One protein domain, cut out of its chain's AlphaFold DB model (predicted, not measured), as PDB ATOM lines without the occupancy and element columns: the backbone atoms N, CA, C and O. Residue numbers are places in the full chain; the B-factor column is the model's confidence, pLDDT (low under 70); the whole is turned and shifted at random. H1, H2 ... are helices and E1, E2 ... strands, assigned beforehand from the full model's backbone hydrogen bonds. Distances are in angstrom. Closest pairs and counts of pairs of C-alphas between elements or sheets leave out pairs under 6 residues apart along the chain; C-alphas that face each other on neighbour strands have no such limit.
ATOM      1  N   ALA A 736     -50.516 -84.008-111.961       67.12
ATOM      2  CA  ALA A 736     -49.275 -83.829-111.212       67.12
ATOM      3  C   ALA A 736     -49.529 -83.966-109.704       67.12
ATOM      4  O   ALA A 736     -50.585 -83.570-109.213       67.12
ATOM      5  N   HIS A 737     -48.558 -84.506-108.970       77.56
ATOM      6  CA  HIS A 737     -48.618 -84.565-107.515       77.56
ATOM      7  C   HIS A 737     -48.610 -83.145-106.929       77.56
ATOM      8  O   HIS A 737     -47.841 -82.292-107.379       77.56
ATOM      9  N   ALA A 738     -49.428 -82.892-105.905       76.62
ATOM     10  CA  ALA A 738     -49.625 -81.554-105.338       76.62
ATOM     11  C   ALA A 738     -48.350 -80.925-104.734       76.62
ATOM     12  O   ALA A 738     -48.278 -79.711-104.584       76.62
ATOM     13  N   SER A 739     -47.326 -81.729-104.427       79.06
ATOM     14  CA  SER A 739     -46.055 -81.242-103.869       79.06
ATOM     15  C   SER A 739     -45.118 -80.566-104.884       79.06
ATOM     16  O   SER A 739     -44.070 -80.053-104.495       79.06
ATOM     17  N   HIS A 740     -45.454 -80.535-106.178       84.19
ATOM     18  CA  HIS A 740     -44.673 -79.798-107.182       84.19
ATOM     19  C   HIS A 740     -45.128 -78.341-107.302       84.19
ATOM     20  O   HIS A 740     -46.305 -78.062-107.522       84.19
ATOM     21  N   LYS A 741     -44.175 -77.400-107.284       85.56
ATOM     22  CA  LYS A 741     -44.431 -75.989-107.611       85.56
ATOM     23  C   LYS A 741     -44.375 -75.806-109.130       85.56
ATOM     24  O   LYS A 741     -43.308 -75.616-109.711       85.56
ATOM     25  N   LEU A 742     -45.522 -75.978-109.783       84.62
ATOM     26  CA  LEU A 742     -45.611 -76.074-111.240       84.62
ATOM     27  C   LEU A 742     -45.576 -74.714-111.945       84.62
ATOM     28  O   LEU A 742     -46.385 -73.824-111.684       84.62
ATOM     29  N   LEU A 743     -44.684 -74.614-112.925       84.06
ATOM     30  CA  LEU A 743     -44.620 -73.563-113.929       84.06
ATOM     31  C   LEU A 743     -44.900 -74.141-115.317       84.06
ATOM     32  O   LEU A 743     -44.675 -75.325-115.591       84.06
ATOM     33  N   ARG A 744     -45.385 -73.286-116.214       83.19
ATOM     34  CA  ARG A 744     -45.662 -73.634-117.605       83.19
ATOM     35  C   ARG A 744     -44.966 -72.667-118.551       83.19
ATOM     36  O   ARG A 744     -45.209 -71.469-118.499       83.19
ATOM     37  N   SER A 745     -44.191 -73.221-119.478       79.19
ATOM     38  CA  SER A 745     -43.523 -72.492-120.558       79.19
ATOM     39  C   SER A 745     -43.972 -73.081-121.899       79.19
ATOM     40  O   SER A 745     -43.512 -74.142-122.327       79.19
ATOM     41  N   GLY A 746     -44.956 -72.445-122.542       78.38
ATOM     42  CA  GLY A 746     -45.595 -72.972-123.754       78.38
ATOM     43  C   GLY A 746     -46.319 -74.308-123.518       78.38
ATOM     44  O   GLY A 746     -47.317 -74.373-122.794       78.38
ATOM     45  N   ALA A 747     -45.843 -75.382-124.152       71.25
ATOM     46  CA  ALA A 747     -46.382 -76.739-123.993       71.25
ATOM     47  C   ALA A 747     -45.685 -77.558-122.886       71.25
ATOM     48  O   ALA A 747     -46.111 -78.675-122.602       71.25
ATOM     49  N   VAL A 748     -44.627 -77.026-122.266       80.69
ATOM     50  CA  VAL A 748     -43.839 -77.729-121.245       80.69
ATOM     51  C   VAL A 748     -44.311 -77.322-119.854       80.69
ATOM     52  O   VAL A 748     -44.289 -76.141-119.507       80.69
ATOM     53  N   TRP A 749     -44.706 -78.308-119.055       84.75
ATOM     54  CA  TRP A 749     -44.926 -78.157-117.618       84.75
ATOM     55  C   TRP A 749     -43.679 -78.588-116.878       84.75
ATOM     56  O   TRP A 749     -43.102 -79.616-117.227       84.75
ATOM     57  N   TRP A 750     -43.272 -77.835-115.867       88.19
ATOM     58  CA  TRP A 750     -42.083 -78.156-115.096       88.19
ATOM     59  C   TRP A 750     -42.178 -77.661-113.658       88.19
ATOM     60  O   TRP A 750     -42.882 -76.702-113.364       88.19
ATOM     61  N   CYS A 751     -41.495 -78.340-112.743       87.38
ATOM     62  CA  CYS A 751     -41.432 -77.950-111.343       87.38
ATOM     63  C   CYS A 751     -40.277 -76.967-111.134       87.38
ATOM     64  O   CYS A 751     -39.125 -77.301-111.421       87.38
ATOM     65  N   SER A 752     -40.565 -75.783-110.586       86.25
ATOM     66  CA  SER A 752     -39.551 -74.756-110.305       86.25
ATOM     67  C   SER A 752     -38.547 -75.153-109.219       86.25
ATOM     68  O   SER A 752     -37.536 -74.468-109.042       86.25
ATOM     69  N   THR A 753     -38.849 -76.225-108.480       83.94
ATOM     70  CA  THR A 753     -38.070 -76.707-107.334       83.94
ATOM     71  C   THR A 753     -37.151 -77.865-107.716       83.94
ATOM     72  O   THR A 753     -35.951 -77.769-107.508       83.94
ATOM     73  N   CYS A 754     -37.680 -78.948-108.300       83.88
ATOM     74  CA  CYS A 754     -36.886 -80.150-108.607       83.88
ATOM     75  C   CYS A 754     -36.469 -80.276-110.082       83.88
ATOM     76  O   CYS A 754     -35.711 -81.178-110.430       83.88
ATOM     77  N   GLY A 755     -36.990 -79.428-110.975       83.88
ATOM     78  CA  GLY A 755     -36.671 -79.472-112.408       83.88
ATOM     79  C   GLY A 755     -37.353 -80.587-113.204       83.88
ATOM     80  O   GLY A 755     -37.161 -80.656-114.417       83.88
ATOM     81  N   CYS A 756     -38.176 -81.436-112.575       85.31
ATOM     82  CA  CYS A 756     -39.003 -82.407-113.297       85.31
ATOM     83  C   CYS A 756     -39.906 -81.691-114.303       85.31
ATOM     84  O   CYS A 756     -40.531 -80.689-113.958       85.31
ATOM     85  N   TYR A 757     -40.022 -82.216-115.522       86.50
ATOM     86  CA  TYR A 757     -40.813 -81.593-116.579       86.50
ATOM     87  C   TYR A 757     -41.530 -82.616-117.467       86.50
ATOM     88  O   TYR A 757     -41.211 -83.804-117.475       86.50
ATOM     89  N   GLY A 758     -42.519 -82.152-118.230       79.25
ATOM     90  CA  GLY A 758     -43.241 -82.949-119.212       79.25
ATOM     91  C   GLY A 758     -43.929 -82.084-120.268       79.25
ATOM     92  O   GLY A 758     -44.604 -81.109-119.947       79.25
ATOM     93  N   SER A 759     -43.770 -82.457-121.539       69.19
ATOM     94  CA  SER A 759     -44.373 -81.781-122.703       69.19
ATOM     95  C   SER A 759     -45.607 -82.506-123.254       69.19
ATOM     96  O   SER A 759     -46.557 -81.886-123.720       69.19
ATOM     97  N   HIS A 760     -45.611 -83.842-123.180       58.41
ATOM     98  CA  HIS A 760     -46.694 -84.692-123.700       58.41
ATOM     99  C   HIS A 760     -47.256 -85.673-122.664       58.41
ATOM    100  O   HIS A 760     -48.378 -86.158-122.808       58.41
ATOM    101  N   ARG A 761     -46.478 -85.994-121.623       62.91
ATOM    102  CA  ARG A 761     -46.862 -86.836-120.482       62.91
ATOM    103  C   ARG A 761     -46.162 -86.306-119.233       62.91
ATOM    104  O   ARG A 761     -44.972 -86.022-119.281       62.91
ATOM    105  N   LEU A 762     -46.884 -86.227-118.120       68.88
ATOM    106  CA  LEU A 762     -46.365 -85.765-116.828       68.88
ATOM    107  C   LEU A 762     -45.774 -86.918-116.002       68.88
ATOM    108  O   LEU A 762     -46.073 -87.047-114.824       68.88
ATOM    109  N   ALA A 763     -44.996 -87.812-116.621       68.38
ATOM    110  CA  ALA A 763     -44.540 -89.037-115.956       68.38
ATOM    111  C   ALA A 763     -43.731 -88.739-114.677       68.38
ATOM    112  O   ALA A 763     -44.069 -89.263-113.625       68.38
ATOM    113  N   GLY A 764     -42.748 -87.830-114.747       72.44
ATOM    114  CA  GLY A 764     -41.953 -87.426-113.578       72.44
ATOM    115  C   GLY A 764     -42.689 -86.514-112.589       72.44
ATOM    116  O   GLY A 764     -42.347 -86.476-111.417       72.44
ATOM    117  N   LEU A 765     -43.736 -85.813-113.036       78.50
ATOM    118  CA  LEU A 765     -44.521 -84.899-112.196       78.50
ATOM    119  C   LEU A 765     -45.665 -85.600-111.443       78.50
ATOM    120  O   LEU A 765     -46.307 -84.980-110.604       78.50
ATOM    121  N   LYS A 766     -45.923 -86.884-111.723       79.25
ATOM    122  CA  LYS A 766     -46.899 -87.719-111.001       79.25
ATOM    123  C   LYS A 766     -46.397 -88.223-109.650       79.25
ATOM    124  O   LYS A 766     -47.213 -88.511-108.784       79.25
ATOM    125  N   ALA A 767     -45.083 -88.370-109.497       77.50
ATOM    126  CA  ALA A 767     -44.465 -88.784-108.245       77.50
ATOM    127  C   ALA A 767     -44.329 -87.594-107.284       77.50
ATOM    128  O   ALA A 767     -44.384 -86.439-107.711       77.50
ATOM    129  N   LEU A 768     -44.126 -87.875-105.997       80.50
ATOM    130  CA  LEU A 768     -43.874 -86.860-104.976       80.50
ATOM    131  C   LEU A 768     -42.635 -86.024-105.350       80.50
ATOM    132  O   LEU A 768     -41.618 -86.567-105.781       80.50
ATOM    133  N   CYS A 769     -42.720 -84.697-105.233       82.81
ATOM    134  CA  CYS A 769     -41.585 -83.810-105.480       82.81
ATOM    135  C   CYS A 769     -40.438 -84.116-104.514       82.81
ATOM    136  O   CYS A 769     -40.622 -84.085-103.302       82.81
ATOM    137  N   THR A 770     -39.245 -84.353-105.055       78.31
ATOM    138  CA  THR A 770     -38.034 -84.666-104.283       78.31
ATOM    139  C   THR A 770     -37.444 -83.457-103.555       78.31
ATOM    140  O   THR A 770     -36.502 -83.615-102.788       78.31
ATOM    141  N   GLY A 771     -37.915 -82.236-103.840       76.06
ATOM    142  CA  GLY A 771     -37.388 -80.989-103.263       76.06
ATOM    143  C   GLY A 771     -35.947 -80.632-103.665       76.06
ATOM    144  O   GLY A 771     -35.518 -79.507-103.439       76.06
ATOM    145  N   ARG A 772     -35.219 -81.554-104.301       71.44
ATOM    146  CA  ARG A 772     -33.847 -81.408-104.802       71.44
ATOM    147  C   ARG A 772     -33.829 -81.612-106.316       71.44
ATOM    148  O   ARG A 772     -34.632 -82.398-106.832       71.44
ATOM    149  N   GLU A 773     -32.949 -80.901-107.021       67.75
ATOM    150  CA  GLU A 773     -32.729 -81.120-108.457       67.75
ATOM    151  C   GLU A 773     -32.344 -82.589-108.692       67.75
ATOM    152  O   GLU A 773     -31.586 -83.173-107.916       67.75
ATOM    153  N   GLN A 774     -32.918 -83.221-109.719       61.94
ATOM    154  CA  GLN A 774     -32.530 -84.587-110.079       61.94
ATOM    155  C   GLN A 774     -31.032 -84.616-110.420       61.94
ATOM    156  O   GLN A 774     -30.551 -83.710-111.089       61.94
ATOM    157  N   ALA A 775     -30.319 -85.666-109.998       53.44
ATOM    158  CA  ALA A 775     -28.850 -85.775-109.990       53.44
ATOM    159  C   ALA A 775     -28.117 -85.565-111.341       53.44
ATOM    160  O   ALA A 775     -26.892 -85.556-111.381       53.44
ATOM    161  N   ASN A 776     -28.840 -85.341-112.440       55.53
ATOM    162  CA  ASN A 776     -28.286 -84.809-113.679       55.53
ATOM    163  C   ASN A 776     -28.366 -83.280-113.648       55.53
ATOM    164  O   ASN A 776     -29.389 -82.709-114.015       55.53
ATOM    165  N   VAL A 777     -27.290 -82.621-113.226       56.62
ATOM    166  CA  VAL A 777     -27.160 -81.157-113.181       56.62
ATOM    167  C   VAL A 777     -27.424 -80.560-114.575       56.62
ATOM    168  O   VAL A 777     -26.687 -80.836-115.523       56.62
ATOM    169  N   GLY A 778     -28.488 -79.762-114.749       66.31
ATOM    170  CA  GLY A 778     -28.732 -79.055-116.019       66.31
ATOM    171  C   GLY A 778     -30.186 -78.775-116.431       66.31
ATOM    172  O   GLY A 778     -30.420 -77.731-117.046       66.31
ATOM    173  N   PRO A 779     -31.185 -79.636-116.157       76.69
ATOM    174  CA  PRO A 779     -32.563 -79.412-116.590       76.69
ATOM    175  C   PRO A 779     -33.223 -78.196-115.939       76.69
ATOM    176  O   PRO A 779     -33.851 -77.410-116.649       76.69
ATOM    177  N   LEU A 780     -33.072 -78.009-114.620       82.62
ATOM    178  CA  LEU A 780     -33.721 -76.900-113.915       82.62
ATOM    179  C   LEU A 780     -33.089 -75.558-114.297       82.62
ATOM    180  O   LEU A 780     -33.808 -74.596-114.567       82.62
ATOM    181  N   SER A 781     -31.756 -75.516-114.384       83.19
ATOM    182  CA  SER A 781     -31.010 -74.337-114.840       83.19
ATOM    183  C   SER A 781     -31.443 -73.904-116.249       83.19
ATOM    184  O   SER A 781     -31.823 -72.750-116.454       83.19
ATOM    185  N   ARG A 782     -31.533 -74.844-117.205       84.94
ATOM    186  CA  ARG A 782     -32.004 -74.553-118.574       84.94
ATOM    187  C   ARG A 782     -33.446 -74.057-118.607       84.94
ATOM    188  O   ARG A 782     -33.741 -73.113-119.333       84.94
ATOM    189  N   LEU A 783     -34.336 -74.648-117.813       86.06
ATOM    190  CA  LEU A 783     -35.735 -74.215-117.742       86.06
ATOM    191  C   LEU A 783     -35.871 -72.796-117.182       86.06
ATOM    192  O   LEU A 783     -36.647 -72.009-117.722       86.06
ATOM    193  N   ARG A 784     -35.077 -72.438-116.164       84.06
ATOM    194  CA  ARG A 784     -35.024 -71.069-115.620       84.06
ATOM    195  C   ARG A 784     -34.472 -70.060-116.626       84.06
ATOM    196  O   ARG A 784     -34.966 -68.943-116.684       84.06
ATOM    197  N   GLN A 785     -33.519 -70.473-117.461       83.25
ATOM    198  CA  GLN A 785     -32.987 -69.665-118.566       83.25
ATOM    199  C   GLN A 785     -33.919 -69.615-119.795       83.25
ATOM    200  O   GLN A 785     -33.595 -68.968-120.788       83.25
ATOM    201  N   GLY A 786     -35.080 -70.282-119.753       85.31
ATOM    202  CA  GLY A 786     -36.053 -70.272-120.845       85.31
ATOM    203  C   GLY A 786     -35.711 -71.220-121.995       85.31
ATOM    204  O   GLY A 786     -36.065 -70.938-123.136       85.31
ATOM    205  N   PHE A 787     -35.047 -72.347-121.728       84.00
ATOM    206  CA  PHE A 787     -34.697 -73.360-122.728       84.00
ATOM    207  C   PHE A 787     -35.239 -74.750-122.374       84.00
ATOM    208  O   PHE A 787     -35.305 -75.152-121.213       84.00
ATOM    209  N   HIS A 788     -35.603 -75.530-123.398       86.12
ATOM    210  CA  HIS A 788     -36.055 -76.909-123.218       86.12
ATOM    211  C   HIS A 788     -34.879 -77.827-122.804       86.12
ATOM    212  O   HIS A 788     -33.877 -77.862-123.520       86.12
ATOM    213  N   PRO A 789     -34.997 -78.656-121.743       78.44
ATOM    214  CA  PRO A 789     -33.876 -79.436-121.195       78.44
ATOM    215  C   PRO A 789     -33.143 -80.344-122.187       78.44
ATOM    216  O   PRO A 789     -31.922 -80.462-122.110       78.44
ATOM    217  N   VAL A 790     -33.886 -80.971-123.112       77.88
ATOM    218  CA  VAL A 790     -33.346 -81.888-124.138       77.88
ATOM    219  C   VAL A 790     -33.066 -81.192-125.472       77.88
ATOM    220  O   VAL A 790     -31.932 -81.210-125.934       77.88
ATOM    221  N   SER A 791     -34.067 -80.568-126.107       78.94
ATOM    222  CA  SER A 791     -33.893 -79.975-127.442       78.94
ATOM    223  C   SER A 791     -33.131 -78.648-127.458       78.94
ATOM    224  O   SER A 791     -32.792 -78.180-128.538       78.94
ATOM    225  N   LYS A 792     -32.902 -78.019-126.294       79.19
ATOM    226  CA  LYS A 792     -32.291 -76.683-126.149       79.19
ATOM    227  C   LYS A 792     -33.026 -75.559-126.902       79.19
ATOM    228  O   LYS A 792     -32.499 -74.461-127.028       79.19
ATOM    229  N   ALA A 793     -34.248 -75.800-127.383       78.88
ATOM    230  CA  ALA A 793     -35.064 -74.778-128.033       78.88
ATOM    231  C   ALA A 793     -35.529 -73.719-127.020       78.88
ATOM    232  O   ALA A 793     -35.830 -74.061-125.871       78.88
ATOM    233  N   ARG A 794     -35.621 -72.454-127.450       80.38
ATOM    234  CA  ARG A 794     -36.119 -71.348-126.619       80.38
ATOM    235  C   ARG A 794     -37.606 -71.554-126.311       80.38
ATOM    236  O   ARG A 794     -38.404 -71.815-127.210       80.38
ATOM    237  N   LEU A 795     -37.966 -71.463-125.037       81.19
ATOM    238  CA  LEU A 795     -39.323 -71.599-124.528       81.19
ATOM    239  C   LEU A 795     -39.929 -70.217-124.229       81.19
ATOM    240  O   LEU A 795     -39.199 -69.292-123.872       81.19
ATOM    241  N   PRO A 796     -41.264 -70.068-124.329       78.94
ATOM    242  CA  PRO A 796     -41.957 -68.873-123.857       78.94
ATOM    243  C   PRO A 796     -41.783 -68.663-122.346       78.94
ATOM    244  O   PRO A 796     -41.545 -69.624-121.605       78.94
ATOM    245  N   THR A 797     -41.979 -67.425-121.887       79.94
ATOM    246  CA  THR A 797     -41.912 -67.041-120.470       79.94
ATOM    247  C   THR A 797     -42.763 -67.960-119.593       79.94
ATOM    248  O   THR A 797     -43.888 -68.320-119.948       79.94
ATOM    249  N   ALA A 798     -42.204 -68.370-118.455       82.75
ATOM    250  CA  ALA A 798     -42.869 -69.269-117.526       82.75
ATOM    251  C   ALA A 798     -44.011 -68.556-116.785       82.75
ATOM    252  O   ALA A 798     -43.806 -67.494-116.204       82.75
ATOM    253  N   VAL A 799     -45.195 -69.166-116.764       78.88
ATOM    254  CA  VAL A 799     -46.359 -68.705-115.989       78.88
ATOM    255  C   VAL A 799     -46.766 -69.747-114.937       78.88
ATOM    256  O   VAL A 799     -46.612 -70.947-115.192       78.88
ATOM    257  N   PRO A 800     -47.286 -69.340-113.761       78.06
ATOM    258  CA  PRO A 800     -47.736 -70.270-112.726       78.06
ATOM    259  C   PRO A 800     -48.832 -71.221-113.217       78.06
ATOM    260  O   PRO A 800     -49.808 -70.807-113.842       78.06
ATOM    261  N   GLY A 801     -48.689 -72.505-112.902       64.50
ATOM    262  CA  GLY A 801     -49.679 -73.530-113.200       64.50
ATOM    263  C   GLY A 801     -50.530 -73.873-111.976       64.50
ATOM    264  O   GLY A 801     -49.990 -74.321-110.970       64.50
ATOM    265  N   ARG A 802     -51.858 -73.697-112.038       52.97
ATOM    266  CA  ARG A 802     -52.766 -74.085-110.936       52.97
ATOM    267  C   ARG A 802     -53.081 -75.588-110.985       52.97
ATOM    268  O   ARG A 802     -53.534 -76.080-112.017       52.97
ATOM    269  N   VAL A 803     -52.898 -76.296-109.867       48.56
ATOM    270  CA  VAL A 803     -53.381 -77.676-109.662       48.56
ATOM    271  C   VAL A 803     -54.695 -77.603-108.881       48.56
ATOM    272  O   VAL A 803     -54.728 -77.071-107.777       48.56
ATOM    273  N   SER A 804     -55.791 -78.099-109.456       40.00
ATOM    274  CA  SER A 804     -57.081 -78.228-108.763       40.00
ATOM    275  C   SER A 804     -57.085 -79.528-107.960       40.00
ATOM    276  O   SER A 804     -56.991 -80.600-108.558       40.00
ATOM    277  N   ALA A 805     -57.212 -79.453-106.634       33.78
ATOM    278  CA  ALA A 805     -57.363 -80.626-105.776       33.78
ATOM    279  C   ALA A 805     -58.705 -81.324-106.068       33.78
ATOM    280  O   ALA A 805     -59.769 -80.761-105.824       33.78
ATOM    281  N   ALA A 806     -58.671 -82.538-106.620       32.75
ATOM    282  CA  ALA A 806     -59.864 -83.364-106.783       32.75
ATOM    283  C   ALA A 806     -60.052 -84.225-105.524       32.75
ATOM    284  O   ALA A 806     -59.233 -85.101-105.243       32.75
ATOM    285  N   ARG A 807     -61.120 -83.954-104.762       28.95
ATOM    286  CA  ARG A 807     -61.595 -84.790-103.647       28.95
ATOM    287  C   ARG A 807     -61.960 -86.184-104.176       28.95
ATOM    288  O   ARG A 807     -62.774 -86.300-105.089       28.95
ATOM    289  N   PHE A 808     -61.366 -87.226-103.600       27.77
ATOM    290  CA  PHE A 808     -61.793 -88.612-103.789       27.77
ATOM    291  C   PHE A 808     -63.115 -88.825-103.041       27.77
ATOM    292  O   PHE A 808     -63.135 -88.788-101.816       27.77
ATOM    293  N   VAL A 809     -64.213 -89.038-103.767       27.66
ATOM    294  CA  VAL A 809     -65.447 -89.605-103.208       27.66
ATOM    295  C   VAL A 809     -65.536 -91.042-103.709       27.66
ATOM    296  O   VAL A 809     -65.674 -91.284-104.908       27.66
TER     297      VAL A 809
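What this domain is: This is residues 736 to 809 of the 818 residues of the protein "Hypothetical protein" of Polarella glacialis (UniProt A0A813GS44). There is little regular structure here: a small hairpin, E1 and E2, sits amid long loops, with the short helix H1 to one side and a tail towards Val 809 making the length. Short antiparallel pairings tie residues 799 to 800 to E1 and 757 to 758 to E2. The printed part has 74 residues, 14 in named elements, in the order E1, E2, H1, the class mixed. It is compact, with a radius of gyration of the C-alphas of 12.1 A, yet elongated, spanning 42 by 25 by 18 A.

Where its parts are: Find C-alpha 742 at (-45.611, -76.074, -111.240), where E1, residues 742 to 745, begins its 10.2 A. E2, residues 748 to 751, also runs 10.2 A. H1, residues 779 to 784, runs 8.8 A to C-alpha 784 at (-35.024, -71.069, -115.620).

How they stand to each other: E1 and E2 form an antiparallel hairpin at 148 degrees; look for N 743 and O 750, 2.8 A apart. The closest C-alphas of E2 and H1, Trp 750 and Leu 783, are 7.9 A apart. E1 and H1 are only just apart, at 8.5 A. In H1 every O i to N i+4 pair is within hydrogen-bond range.

The domain as a whole: The C-alphas of Lys 792 and Val 809, the two farthest apart, are 42.3 A apart. The printed part has no cut; E2 to H1 is a long link of 27 residues. Confidence is under 70 at residues 736, 759 to 763, 773 to 778 and 801 to 809.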